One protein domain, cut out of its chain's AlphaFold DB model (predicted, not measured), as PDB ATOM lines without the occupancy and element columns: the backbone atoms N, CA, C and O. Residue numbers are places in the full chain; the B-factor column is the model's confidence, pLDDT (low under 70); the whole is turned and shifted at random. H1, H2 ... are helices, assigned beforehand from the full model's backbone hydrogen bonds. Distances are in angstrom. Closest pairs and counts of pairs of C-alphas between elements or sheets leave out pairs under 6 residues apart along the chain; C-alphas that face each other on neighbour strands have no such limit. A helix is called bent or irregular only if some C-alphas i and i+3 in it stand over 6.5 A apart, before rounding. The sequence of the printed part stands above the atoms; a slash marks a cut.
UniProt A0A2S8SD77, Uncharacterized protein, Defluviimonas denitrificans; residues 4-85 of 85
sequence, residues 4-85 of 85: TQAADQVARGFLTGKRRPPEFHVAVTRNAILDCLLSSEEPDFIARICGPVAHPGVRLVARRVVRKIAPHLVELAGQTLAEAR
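This is residues 4 to 85 of the 85 residues of an uncharacterized protein of Defluviimonas denitrificans (UniProt A0A2S8SD77). A long, bent helix, H4, makes the longest axis, and three shorter helices cluster beside it: H2 in the middle, crossed by H1 on one side and by H3 and the arm H4a on the other. The far end of H4, residues 78 to 83, sticks out of this body together with residues 84 and 85. The printed part has 82 residues with four named helices, H1 to H4 in chain order, and no named strand; the class is all helix. It is compact, with a radius of gyration of the C-alphas of 13.0 A and spans of 43 by 30 by 21 A.

H1, residues 4 to 15, begins at C-alpha 4 (15.108, 46.273, -15.123) and is 16.4 A long. H2, residues 23 to 36, measures 20.0 A, and H3, residues 45 to 50, 8.4 A. H4, residues 56 to 83, was assigned as one helix by its hydrogen bonds but is bent: C-alphas 68 and 71 are 6.9 A apart. Its arms are H4a, residues 56 to 68, 18.7 A, and H4b, residues 71 to 83, 18.6 A, ending at C-alpha 83 (30.226, 61.080, -7.566).

H2 is the hub. It touches H1 at a steep tilt of 61 degrees, opposite ways, the closest C-alphas being those of Ala 7 and Arg 30, 5.2 A apart. With residues 31 to 35 alone it touches H3, closest at the C-alphas of Ala 32 and Ile 46, 6.4 A. H4a touches H2 with residues 62 to 66 alone, closest at the C-alphas of Thr 29 and Val 65, 7.0 A. H3 touches H4a at 64 degrees, a steep tilt, with C-alphas 50 and 59 closest at 4.9 A. H1 is apart from H3 and both arms. In H1, H2, H3, H4a and H4b every O i to N i+4 pair is within hydrogen-bond range.

The C-alphas farthest apart, those of Pro 56 and Arg 85, are 42.8 A apart. The printed part has no cut, and no link is long. Residues 16 to 19, 35 to 44 and 77 to 85 have pLDDT under 70.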
ATOM      1  N   THR A   4      15.035  47.716 -14.877       74.44
ATOM      2  CA  THR A   4      15.108  46.273 -15.123       74.44
ATOM      3  C   THR A   4      15.896  45.969 -16.396       74.44
ATOM      4  O   THR A   4      16.746  45.077 -16.395       74.44
ATOM      5  N   GLN A   5      15.674  46.735 -17.465       77.50
ATOM      6  CA  GLN A   5      16.435  46.659 -18.714       77.50
ATOM      7  C   GLN A   5      17.903  47.046 -18.498       77.50
ATOM      8  O   GLN A   5      18.795  46.363 -19.002       77.50
ATOM      9  N   ALA A   6      18.160  48.094 -17.708       73.62
ATOM     10  CA  ALA A   6      19.513  48.506 -17.346       73.62
ATOM     11  C   ALA A   6      20.246  47.401 -16.563       73.62
ATOM     12  O   ALA A   6      21.370  47.026 -16.902       73.62
ATOM     13  N   ALA A   7      19.584  46.822 -15.557       76.75
ATOM     14  CA  ALA A   7      20.123  45.733 -14.753       76.75
ATOM     15  C   ALA A   7      20.370  44.461 -15.581       76.75
ATOM     16  O   ALA A   7      21.376  43.788 -15.368       76.75
ATOM     17  N   ASP A   8      19.502  44.137 -16.548       82.69
ATOM     18  CA  ASP A   8      19.702  43.004 -17.464       82.69
ATOM     19  C   ASP A   8      20.925  43.220 -18.367       82.69
ATOM     20  O   ASP A   8      21.764  42.328 -18.515       82.69
ATOM     21  N   GLN A   9      21.087  44.430 -18.911       79.62
ATOM     22  CA  GLN A   9      22.234  44.785 -19.744       79.62
ATOM     23  C   GLN A   9      23.552  44.713 -18.957       79.62
ATOM     24  O   GLN A   9      24.525  44.129 -19.443       79.62
ATOM     25  N   VAL A  10      23.573  45.223 -17.722       80.12
ATOM     26  CA  VAL A  10      24.727  45.120 -16.813       80.12
ATOM     27  C   VAL A  10      25.001  43.660 -16.437       80.12
ATOM     28  O   VAL A  10      26.147  43.215 -16.494       80.12
ATOM     29  N   ALA A  11      23.965  42.876 -16.126       81.44
ATOM     30  CA  ALA A  11      24.094  41.456 -15.802       81.44
ATOM     31  C   ALA A  11      24.699  40.650 -16.958       81.44
ATOM     32  O   ALA A  11      25.602  39.836 -16.746       81.44
ATOM     33  N   ARG A  12      24.241  40.891 -18.192       82.75
ATOM     34  CA  ARG A  12      24.819  40.280 -19.396       82.75
ATOM     35  C   ARG A  12      26.257  40.739 -19.599       82.75
ATOM     36  O   ARG A  12      27.108  39.879 -19.822       82.75
ATOM     37  N   GLY A  13      26.530  42.037 -19.434       78.31
ATOM     38  CA  GLY A  13      27.864  42.649 -19.446       78.31
ATOM     39  C   GLY A  13      28.852  41.925 -18.533       78.31
ATOM     40  O   GLY A  13      29.868  41.419 -19.006       78.31
ATOM     41  N   PHE A  14      28.503  41.752 -17.257       74.69
ATOM     42  CA  PHE A  14      29.313  41.019 -16.273       74.69
ATOM     43  C   PHE A  14      29.631  39.582 -16.678       74.69
ATOM     44  O   PHE A  14      30.689  39.038 -16.358       74.69
ATOM     45  N   LEU A  15      28.695  38.935 -17.363       74.25
ATOM     46  CA  LEU A  15      28.789  37.529 -17.718       74.25
ATOM     47  C   LEU A  15      29.429  37.294 -19.101       74.25
ATOM     48  O   LEU A  15      29.723  36.140 -19.429       74.25
ATOM     49  N   THR A  16      29.697  38.349 -19.886       61.28
ATOM     50  CA  THR A  16      30.267  38.279 -21.252       61.28
ATOM     51  C   THR A  16      31.679  37.698 -21.344       61.28
ATOM     52  O   THR A  16      32.084  37.279 -22.426       61.28
ATOM     53  N   GLY A  17      32.393  37.527 -20.226       59.16
ATOM     54  CA  GLY A  17      33.608  36.700 -20.194       59.16
ATOM     55  C   GLY A  17      33.365  35.235 -20.604       59.16
ATOM     56  O   GLY A  17      34.312  34.488 -20.841       59.16
ATOM     57  N   LYS A  18      32.099  34.799 -20.703       53.22
ATOM     58  CA  LYS A  18      31.687  33.498 -21.236       53.22
ATOM     59  C   LYS A  18      30.832  33.681 -22.489       53.22
ATOM     60  O   LYS A  18      29.852  34.420 -22.480       53.22
ATOM     61  N   ARG A  19      31.166  32.942 -23.552       54.34
ATOM     62  CA  ARG A  19      30.387  32.831 -24.797       54.34
ATOM     63  C   ARG A  19      28.941  32.437 -24.441       54.34
ATOM     64  O   ARG A  19      28.698  31.292 -24.088       54.34
ATOM     65  N   ARG A  20      28.025  33.414 -24.475       70.12
ATOM     66  CA  ARG A  20      26.585  33.327 -24.154       70.12
ATOM     67  C   ARG A  20      26.274  32.686 -22.778       70.12
ATOM     68  O   ARG A  20      26.122  31.469 -22.679       70.12
ATOM     69  N   PRO A  21      26.178  33.476 -21.694       72.75
ATOM     70  CA  PRO A  21      25.870  32.939 -20.373       72.75
ATOM     71  C   PRO A  21      24.450  32.344 -20.315       72.75
ATOM     72  O   PRO A  21      23.550  32.881 -20.958       72.75
ATOM     73  N   PRO A  22      24.225  31.262 -19.543       82.75
ATOM     74  CA  PRO A  22      22.885  30.716 -19.329       82.75
ATOM     75  C   PRO A  22      21.926  31.775 -18.771       82.75
ATOM     76  O   PRO A  22      22.299  32.503 -17.851       82.75
ATOM     77  N   GLU A  23      20.682  31.808 -19.256       84.44
ATOM     78  CA  GLU A  23      19.670  32.797 -18.836       84.44
ATOM     79  C   GLU A  23      19.409  32.769 -17.320       84.44
ATOM     80  O   GLU A  23      19.222  33.814 -16.705       84.44
ATOM     81  N   PHE A  24      19.522  31.603 -16.670       81.94
ATOM     82  CA  PHE A  24      19.439  31.503 -15.208       81.94
ATOM     83  C   PHE A  24      20.507  32.348 -14.488       81.94
ATOM     84  O   PHE A  24      20.227  32.964 -13.466       81.94
ATOM     85  N   HIS A  25      21.733  32.417 -15.016       79.31
ATOM     86  CA  HIS A  25      22.786  33.245 -14.419       79.31
ATOM     87  C   HIS A  25      22.506  34.732 -14.614       79.31
ATOM     88  O   HIS A  25      22.760  35.516 -13.704       79.31
ATOM     89  N   VAL A  26      21.976  35.105 -15.782       83.38
ATOM     90  CA  VAL A  26      21.570  36.484 -16.072       83.38
ATOM     91  C   VAL A  26      20.479  36.913 -15.091       83.38
ATOM     92  O   VAL A  26      20.629  37.945 -14.445       83.38
ATOM     93  N   ALA A  27      19.460  36.074 -14.885       82.44
ATOM     94  CA  ALA A  27      18.374  36.338 -13.945       82.44
ATOM     95  C   ALA A  27      18.867  36.520 -12.497       82.44
ATOM     96  O   ALA A  27      18.472  37.477 -11.835       82.44
ATOM     97  N   VAL A  28      19.770  35.654 -12.015       79.12
ATOM     98  CA  VAL A  28      20.339  35.778 -10.659       79.12
ATOM     99  C   VAL A  28      21.140  37.072 -10.505       79.12
ATOM    100  O   VAL A  28      20.977  37.766  -9.505       79.12
ATOM    101  N   THR A  29      21.987  37.419 -11.480       79.19
ATOM    102  CA  THR A  29      22.789  38.651 -11.430       79.19
ATOM    103  C   THR A  29      21.909  39.898 -11.499       79.19
ATOM    104  O   THR A  29      22.096  40.807 -10.698       79.19
ATOM    105  N   ARG A  30      20.923  39.927 -12.406       83.06
ATOM    106  CA  ARG A  30      19.964  41.032 -12.540       83.06
ATOM    107  C   ARG A  30      19.208  41.258 -11.237       83.06
ATOM    108  O   ARG A  30      19.177  42.376 -10.740       83.06
ATOM    109  N   ASN A  31      18.637  40.198 -10.668       75.81
ATOM    110  CA  ASN A  31      17.871  40.321  -9.434       75.81
ATOM    111  C   ASN A  31      18.762  40.729  -8.262       75.81
ATOM    112  O   ASN A  31      18.325  41.526  -7.456       75.81
ATOM    113  N   ALA A  32      20.015  40.273  -8.188       73.62
ATOM    114  CA  ALA A  32      20.934  40.727  -7.148       73.62
ATOM    115  C   ALA A  32      21.327  42.213  -7.295       73.62
ATOM    116  O   ALA A  32      21.450  42.903  -6.289       73.62
ATOM    117  N   ILE A  33      21.469  42.726  -8.526       74.88
ATOM    118  CA  ILE A  33      21.624  44.171  -8.779       74.88
ATOM    119  C   ILE A  33      20.382  44.926  -8.291       74.88
ATOM    120  O   ILE A  33      20.507  45.911  -7.570       74.88
ATOM    121  N   LEU A  34      19.185  44.449  -8.644       73.31
ATOM    122  CA  LEU A  34      17.927  45.078  -8.240       73.31
ATOM    123  C   LEU A  34      17.700  45.015  -6.719       73.31
ATOM    124  O   LEU A  34      17.235  45.997  -6.148       73.31
ATOM    125  N   ASP A  35      18.075  43.916  -6.058       69.62
ATOM    126  CA  ASP A  35      17.991  43.734  -4.597       69.62
ATOM    127  C   ASP A  35      18.892  44.756  -3.888       69.62
ATOM    128  O   ASP A  35      18.472  45.428  -2.951       69.62
ATOM    129  N   CYS A  36      20.104  44.974  -4.409       67.12
ATOM    130  CA  CYS A  36      21.011  46.003  -3.900       67.12
ATOM    131  C   CYS A  36      20.523  47.438  -4.138       67.12
ATOM    132  O   CYS A  36      20.854  48.323  -3.354       67.12
ATOM    133  N   LEU A  37      19.732  47.673  -5.185       65.62
ATOM    134  CA  LEU A  37      19.109  48.971  -5.459       65.62
ATOM    135  C   LEU A  37      17.753  49.148  -4.752       65.62
ATOM    136  O   LEU A  37      17.062  50.126  -5.025       65.62
ATOM    137  N   LEU A  38      17.359  48.213  -3.872       59.62
ATOM    138  CA  LEU A  38      16.043  48.173  -3.214       59.62
ATOM    139  C   LEU A  38      14.864  48.210  -4.207       59.62
ATOM    140  O   LEU A  38      13.763  48.636  -3.869       59.62
ATOM    141  N   SER A  39      15.096  47.757  -5.440       54.44
ATOM    142  CA  SER A  39      14.133  47.756  -6.545       54.44
ATOM    143  C   SER A  39      13.906  46.349  -7.107       54.44
ATOM    144  O   SER A  39      13.518  46.184  -8.266       54.44
ATOM    145  N   SER A  40      14.176  45.319  -6.304       58.03
ATOM    146  CA  SER A  40      13.865  43.936  -6.651       58.03
ATOM    147  C   SER A  40      12.357  43.700  -6.610       58.03
ATOM    148  O   SER A  40      11.703  44.024  -5.622       58.03
ATOM    149  N   GLU A  41      11.815  43.068  -7.656       54.81
ATOM    150  CA  GLU A  41      10.451  42.510  -7.639       54.81
ATOM    151  C   GLU A  41      10.286  41.441  -6.539       54.81
ATOM    152  O   GLU A  41       9.171  41.163  -6.100       54.81
ATOM    153  N   GLU A  42      11.395  40.862  -6.062       56.59
ATOM    154  CA  GLU A  42      11.451  39.949  -4.922       56.59
ATOM    155  C   GLU A  42      12.368  40.517  -3.821       56.59
ATOM    156  O   GLU A  42      13.587  40.333  -3.899       56.59
ATOM    157  N   PRO A  43      11.839  41.199  -2.792       59.00
ATOM    158  CA  PRO A  43      12.651  41.595  -1.645       59.00
ATOM    159  C   PRO A  43      13.274  40.360  -0.974       59.00
ATOM    160  O   PRO A  43      12.662  39.288  -0.929       59.00
ATOM    161  N   ASP A  44      14.504  40.506  -0.478       66.62
ATOM    162  CA  ASP A  44      15.286  39.442   0.168       66.62
ATOM    163  C   ASP A  44      15.638  38.262  -0.756       66.62
ATOM    164  O   ASP A  44      15.925  37.148  -0.291       66.62
ATOM    165  N   PHE A  45      15.652  38.481  -2.076       70.81
ATOM    166  CA  PHE A  45      15.938  37.441  -3.064       70.81
ATOM    167  C   PHE A  45      17.239  36.705  -2.748       70.81
ATOM    168  O   PHE A  45      17.254  35.470  -2.696       70.81
ATOM    169  N   ILE A  46      18.321  37.448  -2.476       70.19
ATOM    170  CA  ILE A  46      19.635  36.870  -2.167       70.19
ATOM    171  C   ILE A  46      19.565  35.995  -0.913       70.19
ATOM    172  O   ILE A  46      20.092  34.874  -0.917       70.19
ATOM    173  N   ALA A  47      18.897  36.469   0.142       73.94
ATOM    174  CA  ALA A  47      18.726  35.722   1.384       73.94
ATOM    175  C   ALA A  47      17.922  34.433   1.152       73.94
ATOM    176  O   ALA A  47      18.285  33.374   1.670       73.94
ATOM    177  N   ARG A  48      16.894  34.486   0.298       79.12
ATOM    178  CA  ARG A  48      16.036  33.345  -0.034       79.12
ATOM    179  C   ARG A  48      16.776  32.274  -0.838       79.12
ATOM    180  O   ARG A  48      16.746  31.103  -0.461       79.12
ATOM    181  N   ILE A  49      17.493  32.651  -1.903       78.25
ATOM    182  CA  ILE A  49      18.190  31.690  -2.785       78.25
ATOM    183  C   ILE A  49      19.513  31.172  -2.204       78.25
ATOM    184  O   ILE A  49      19.949  30.069  -2.543       78.25
ATOM    185  N   CYS A  50      20.171  31.941  -1.331       77.31
ATOM    186  CA  CYS A  50      21.402  31.519  -0.651       77.31
ATOM    187  C   CYS A  50      21.141  30.873   0.721       77.31
ATOM    188  O   CYS A  50      22.068  30.291   1.311       77.31
ATOM    189  N   GLY A  51      19.906  30.987   1.213       78.00
ATOM    190  CA  GLY A  51      19.446  30.534   2.516       78.00
ATOM    191  C   GLY A  51      19.185  29.027   2.611       78.00
ATOM    192  O   GLY A  51      19.326  28.282   1.637       78.00
ATOM    193  N   PRO A  52      18.831  28.541   3.811       73.69
ATOM    194  CA  PRO A  52      18.639  27.117   4.080       73.69
ATOM    195  C   PRO A  52      17.401  26.525   3.390       73.69
ATOM    196  O   PRO A  52      17.385  25.324   3.144       73.69
ATOM    197  N   VAL A  53      16.417  27.362   3.046       73.25
ATOM    198  CA  VAL A  53      15.137  26.968   2.428       73.25
ATOM    199  C   VAL A  53      15.286  26.642   0.932       73.25
ATOM    200  O   VAL A  53      14.451  25.953   0.355       73.25
ATOM    201  N   ALA A  54      16.368  27.095   0.289       75.38
ATOM    202  CA  ALA A  54      16.630  26.818  -1.119       75.38
ATOM    203  C   ALA A  54      17.160  25.394  -1.346       75.38
ATOM    204  O   ALA A  54      18.003  24.892  -0.593       75.38
ATOM    205  N   HIS A  55      16.740  24.781  -2.460       82.88
ATOM    206  CA  HIS A  55      17.252  23.485  -2.904       82.88
ATOM    207  C   HIS A  55      18.800  23.494  -2.956       82.88
ATOM    208  O   HIS A  55      19.378  24.448  -3.489       82.88
ATOM    209  N   PRO A  56      19.507  22.452  -2.469       82.19
ATOM    210  CA  PRO A  56      20.965  22.483  -2.307       82.19
ATOM    211  C   PRO A  56      21.747  22.842  -3.579       82.19
ATOM    212  O   PRO A  56      22.713  23.605  -3.516       82.19
ATOM    213  N   GLY A  57      21.304  22.343  -4.739       79.75
ATOM    214  CA  GLY A  57      21.910  22.666  -6.037       79.75
ATOM    215  C   GLY A  57      21.745  24.139  -6.426       79.75
ATOM    216  O   GLY A  57      22.703  24.773  -6.866       79.75
ATOM    217  N   VAL A  58      20.562  24.712  -6.176       78.12
ATOM    218  CA  VAL A  58      20.271  26.134  -6.416       78.12
ATOM    219  C   VAL A  58      21.126  26.997  -5.494       78.12
ATOM    220  O   VAL A  58      21.799  27.913  -5.958       78.12
ATOM    221  N   ARG A  59      21.201  26.635  -4.210       82.69
ATOM    222  CA  ARG A  59      21.997  27.342  -3.202       82.69
ATOM    223  C   ARG A  59      23.485  27.392  -3.547       82.69
ATOM    224  O   ARG A  59      24.132  28.420  -3.348       82.69
ATOM    225  N   LEU A  60      24.049  26.298  -4.065       79.12
ATOM    226  CA  LEU A  60      25.456  26.241  -4.471       79.12
ATOM    227  C   LEU A  60      25.747  27.196  -5.638       79.12
ATOM    228  O   LEU A  60      26.734  27.936  -5.604       79.12
ATOM    229  N   VAL A  61      24.892  27.179  -6.664       80.62
ATOM    230  CA  VAL A  61      25.043  28.035  -7.848       80.62
ATOM    231  C   VAL A  61      24.826  29.499  -7.477       80.62
ATOM    232  O   VAL A  61      25.676  30.329  -7.797       80.62
ATOM    233  N   ALA A  62      23.765  29.800  -6.726       76.56
ATOM    234  CA  ALA A  62      23.454  31.140  -6.241       76.56
ATOM    235  C   ALA A  62      24.632  31.749  -5.471       76.56
ATOM    236  O   ALA A  62      25.113  32.822  -5.827       76.56
ATOM    237  N   ARG A  63      25.197  31.019  -4.499       80.12
ATOM    238  CA  ARG A  63      26.365  31.486  -3.734       80.12
ATOM    239  C   ARG A  63      27.585  31.750  -4.614       80.12
ATOM    240  O   ARG A  63      28.321  32.697  -4.349       80.12
ATOM    241  N   ARG A  64      27.826  30.936  -5.651       79.44
ATOM    242  CA  ARG A  64      28.924  31.191  -6.603       79.44
ATOM    243  C   ARG A  64      28.696  32.459  -7.408       79.44
ATOM    244  O   ARG A  64      29.659  33.186  -7.624       79.44
ATOM    245  N   VAL A  65      27.473  32.688  -7.881       75.50
ATOM    246  CA  VAL A  65      27.141  33.891  -8.650       75.50
ATOM    247  C   VAL A  65      27.278  35.112  -7.749       75.50
ATOM    248  O   VAL A  65      28.103  35.966  -8.043       75.50
ATOM    249  N   VAL A  66      26.608  35.130  -6.594       77.69
ATOM    250  CA  VAL A  66      26.662  36.245  -5.634       77.69
ATOM    251  C   VAL A  66      28.100  36.584  -5.238       77.69
ATOM    252  O   VAL A  66      28.485  37.745  -5.301       77.69
ATOM    253  N   ARG A  67      28.946  35.590  -4.926       75.69
ATOM    254  CA  ARG A  67      30.367  35.836  -4.606       75.69
ATOM    255  C   ARG A  67      31.153  36.494  -5.737       75.69
ATOM    256  O   ARG A  67      32.110  37.201  -5.456       75.69
ATOM    257  N   LYS A  68      30.795  36.232  -6.995       73.06
ATOM    258  CA  LYS A  68      31.453  36.859  -8.146       73.06
ATOM    259  C   LYS A  68      30.994  38.289  -8.353       73.06
ATOM    260  O   LYS A  68      31.813  39.106  -8.741       73.06
ATOM    261  N   ILE A  69      29.717  38.583  -8.110       71.44
ATOM    262  CA  ILE A  69      29.187  39.926  -8.361       71.44
ATOM    263  C   ILE A  69      29.438  40.869  -7.181       71.44
ATOM    264  O   ILE A  69      29.586  42.066  -7.391       71.44
ATOM    265  N   ALA A  70      29.497  40.349  -5.950       74.56
ATOM    266  CA  ALA A  70      29.579  41.162  -4.738       74.56
ATOM    267  C   ALA A  70      30.735  42.185  -4.738       74.56
ATOM    268  O   ALA A  70      30.463  43.340  -4.418       74.56
ATOM    269  N   PRO A  71      31.980  41.850  -5.144       73.81
ATOM    270  CA  PRO A  71      33.059  42.838  -5.214       73.81
ATOM    271  C   PRO A  71      32.742  43.991  -6.169       73.81
ATOM    272  O   PRO A  71      33.030  45.141  -5.864       73.81
ATOM    273  N   HIS A  72      32.096  43.688  -7.294       72.88
ATOM    274  CA  HIS A  72      31.735  44.684  -8.295       72.88
ATOM    275  C   HIS A  72      30.566  45.567  -7.866       72.88
ATOM    276  O   HIS A  72      30.537  46.746  -8.192       72.88
ATOM    277  N   LEU A  73      29.614  45.017  -7.110       72.12
ATOM    278  CA  LEU A  73      28.555  45.817  -6.499       72.12
ATOM    279  C   LEU A  73      29.121  46.790  -5.461       72.12
ATOM    280  O   LEU A  73      28.698  47.939  -5.411       72.12
ATOM    281  N   VAL A  74      30.093  46.345  -4.657       72.88
ATOM    282  CA  VAL A  74      30.794  47.208  -3.693       72.88
ATOM    283  C   VAL A  74      31.590  48.298  -4.414       72.88
ATOM    284  O   VAL A  74      31.539  49.455  -4.006       72.88
ATOM    285  N   GLU A  75      32.288  47.949  -5.497       73.06
ATOM    286  CA  GLU A  75      33.012  48.907  -6.338       73.06
ATOM    287  C   GLU A  75      32.069  49.955  -6.943       73.06
ATOM    288  O   GLU A  75      32.320  51.151  -6.806       73.06
ATOM    289  N   LEU A  76      30.949  49.518  -7.528       70.06
ATOM    290  CA  LEU A  76      29.934  50.403  -8.097       70.06
ATOM    291  C   LEU A  76      29.350  51.341  -7.034       70.06
ATOM    292  O   LEU A  76      29.287  52.546  -7.252       70.06
ATOM    293  N   ALA A  77      28.988  50.814  -5.861       65.44
ATOM    294  CA  ALA A  77      28.496  51.629  -4.751       65.44
ATOM    295  C   ALA A  77      29.537  52.665  -4.292       65.44
ATOM    296  O   ALA A  77      29.185  53.804  -3.984       65.44
ATOM    297  N   GLY A  78      30.821  52.292  -4.278       65.06
ATOM    298  CA  GLY A  78      31.925  53.200  -3.979       65.06
ATOM    299  C   GLY A  78      32.065  54.329  -5.002       65.06
ATOM    300  O   GLY A  78      32.222  55.484  -4.608       65.06
ATOM    301  N   GLN A  79      31.961  54.017  -6.297       66.62
ATOM    302  CA  GLN A  79      31.985  55.008  -7.380       66.62
ATOM    303  C   GLN A  79      30.796  55.969  -7.281       66.62
ATOM    304  O   GLN A  79      30.989  57.182  -7.272       66.62
ATOM    305  N   THR A  80      29.582  55.444  -7.090       61.41
ATOM    306  CA  THR A  80      28.377  56.267  -6.915       61.41
ATOM    307  C   THR A  80      28.484  57.192  -5.699       61.41
ATOM    308  O   THR A  80      28.104  58.357  -5.779       61.41
ATOM    309  N   LEU A  81      29.031  56.717  -4.573       60.84
ATOM    310  CA  LEU A  81      29.251  57.554  -3.387       60.84
ATOM    311  C   LEU A  81      30.275  58.671  -3.638       60.84
ATOM    312  O   LEU A  81      30.137  59.753  -3.073       60.84
ATOM    313  N   ALA A  82      31.312  58.405  -4.435       67.44
ATOM    314  CA  ALA A  82      32.320  59.401  -4.783       67.44
ATOM    315  C   ALA A  82      31.757  60.495  -5.702       67.44
ATOM    316  O   ALA A  82      32.096  61.655  -5.512       67.44
ATOM    317  N   GLU A  83      30.884  60.137  -6.647       62.03
ATOM    318  CA  GLU A  83      30.226  61.080  -7.566       62.03
ATOM    319  C   GLU A  83      29.102  61.894  -6.910       62.03
ATOM    320  O   GLU A  83      28.790  62.993  -7.358       62.03
ATOM    321  N   ALA A  84      28.483  61.368  -5.851       58.34
ATOM    322  CA  ALA A  84      27.439  62.067  -5.100       58.34
ATOM    323  C   ALA A  84      27.978  63.147  -4.137       58.34
ATOM    324  O   ALA A  84      27.177  63.810  -3.471       58.34
ATOM    325  N   ARG A  85      29.303  63.288  -4.012       48.03
ATOM    326  CA  ARG A  85      29.986  64.302  -3.194       48.03
ATOM    327  C   ARG A  85      30.459  65.466  -4.050       48.03
ATOM    328  O   ARG A  85      30.372  66.603  -3.537       48.03
TER     329      ARG A  85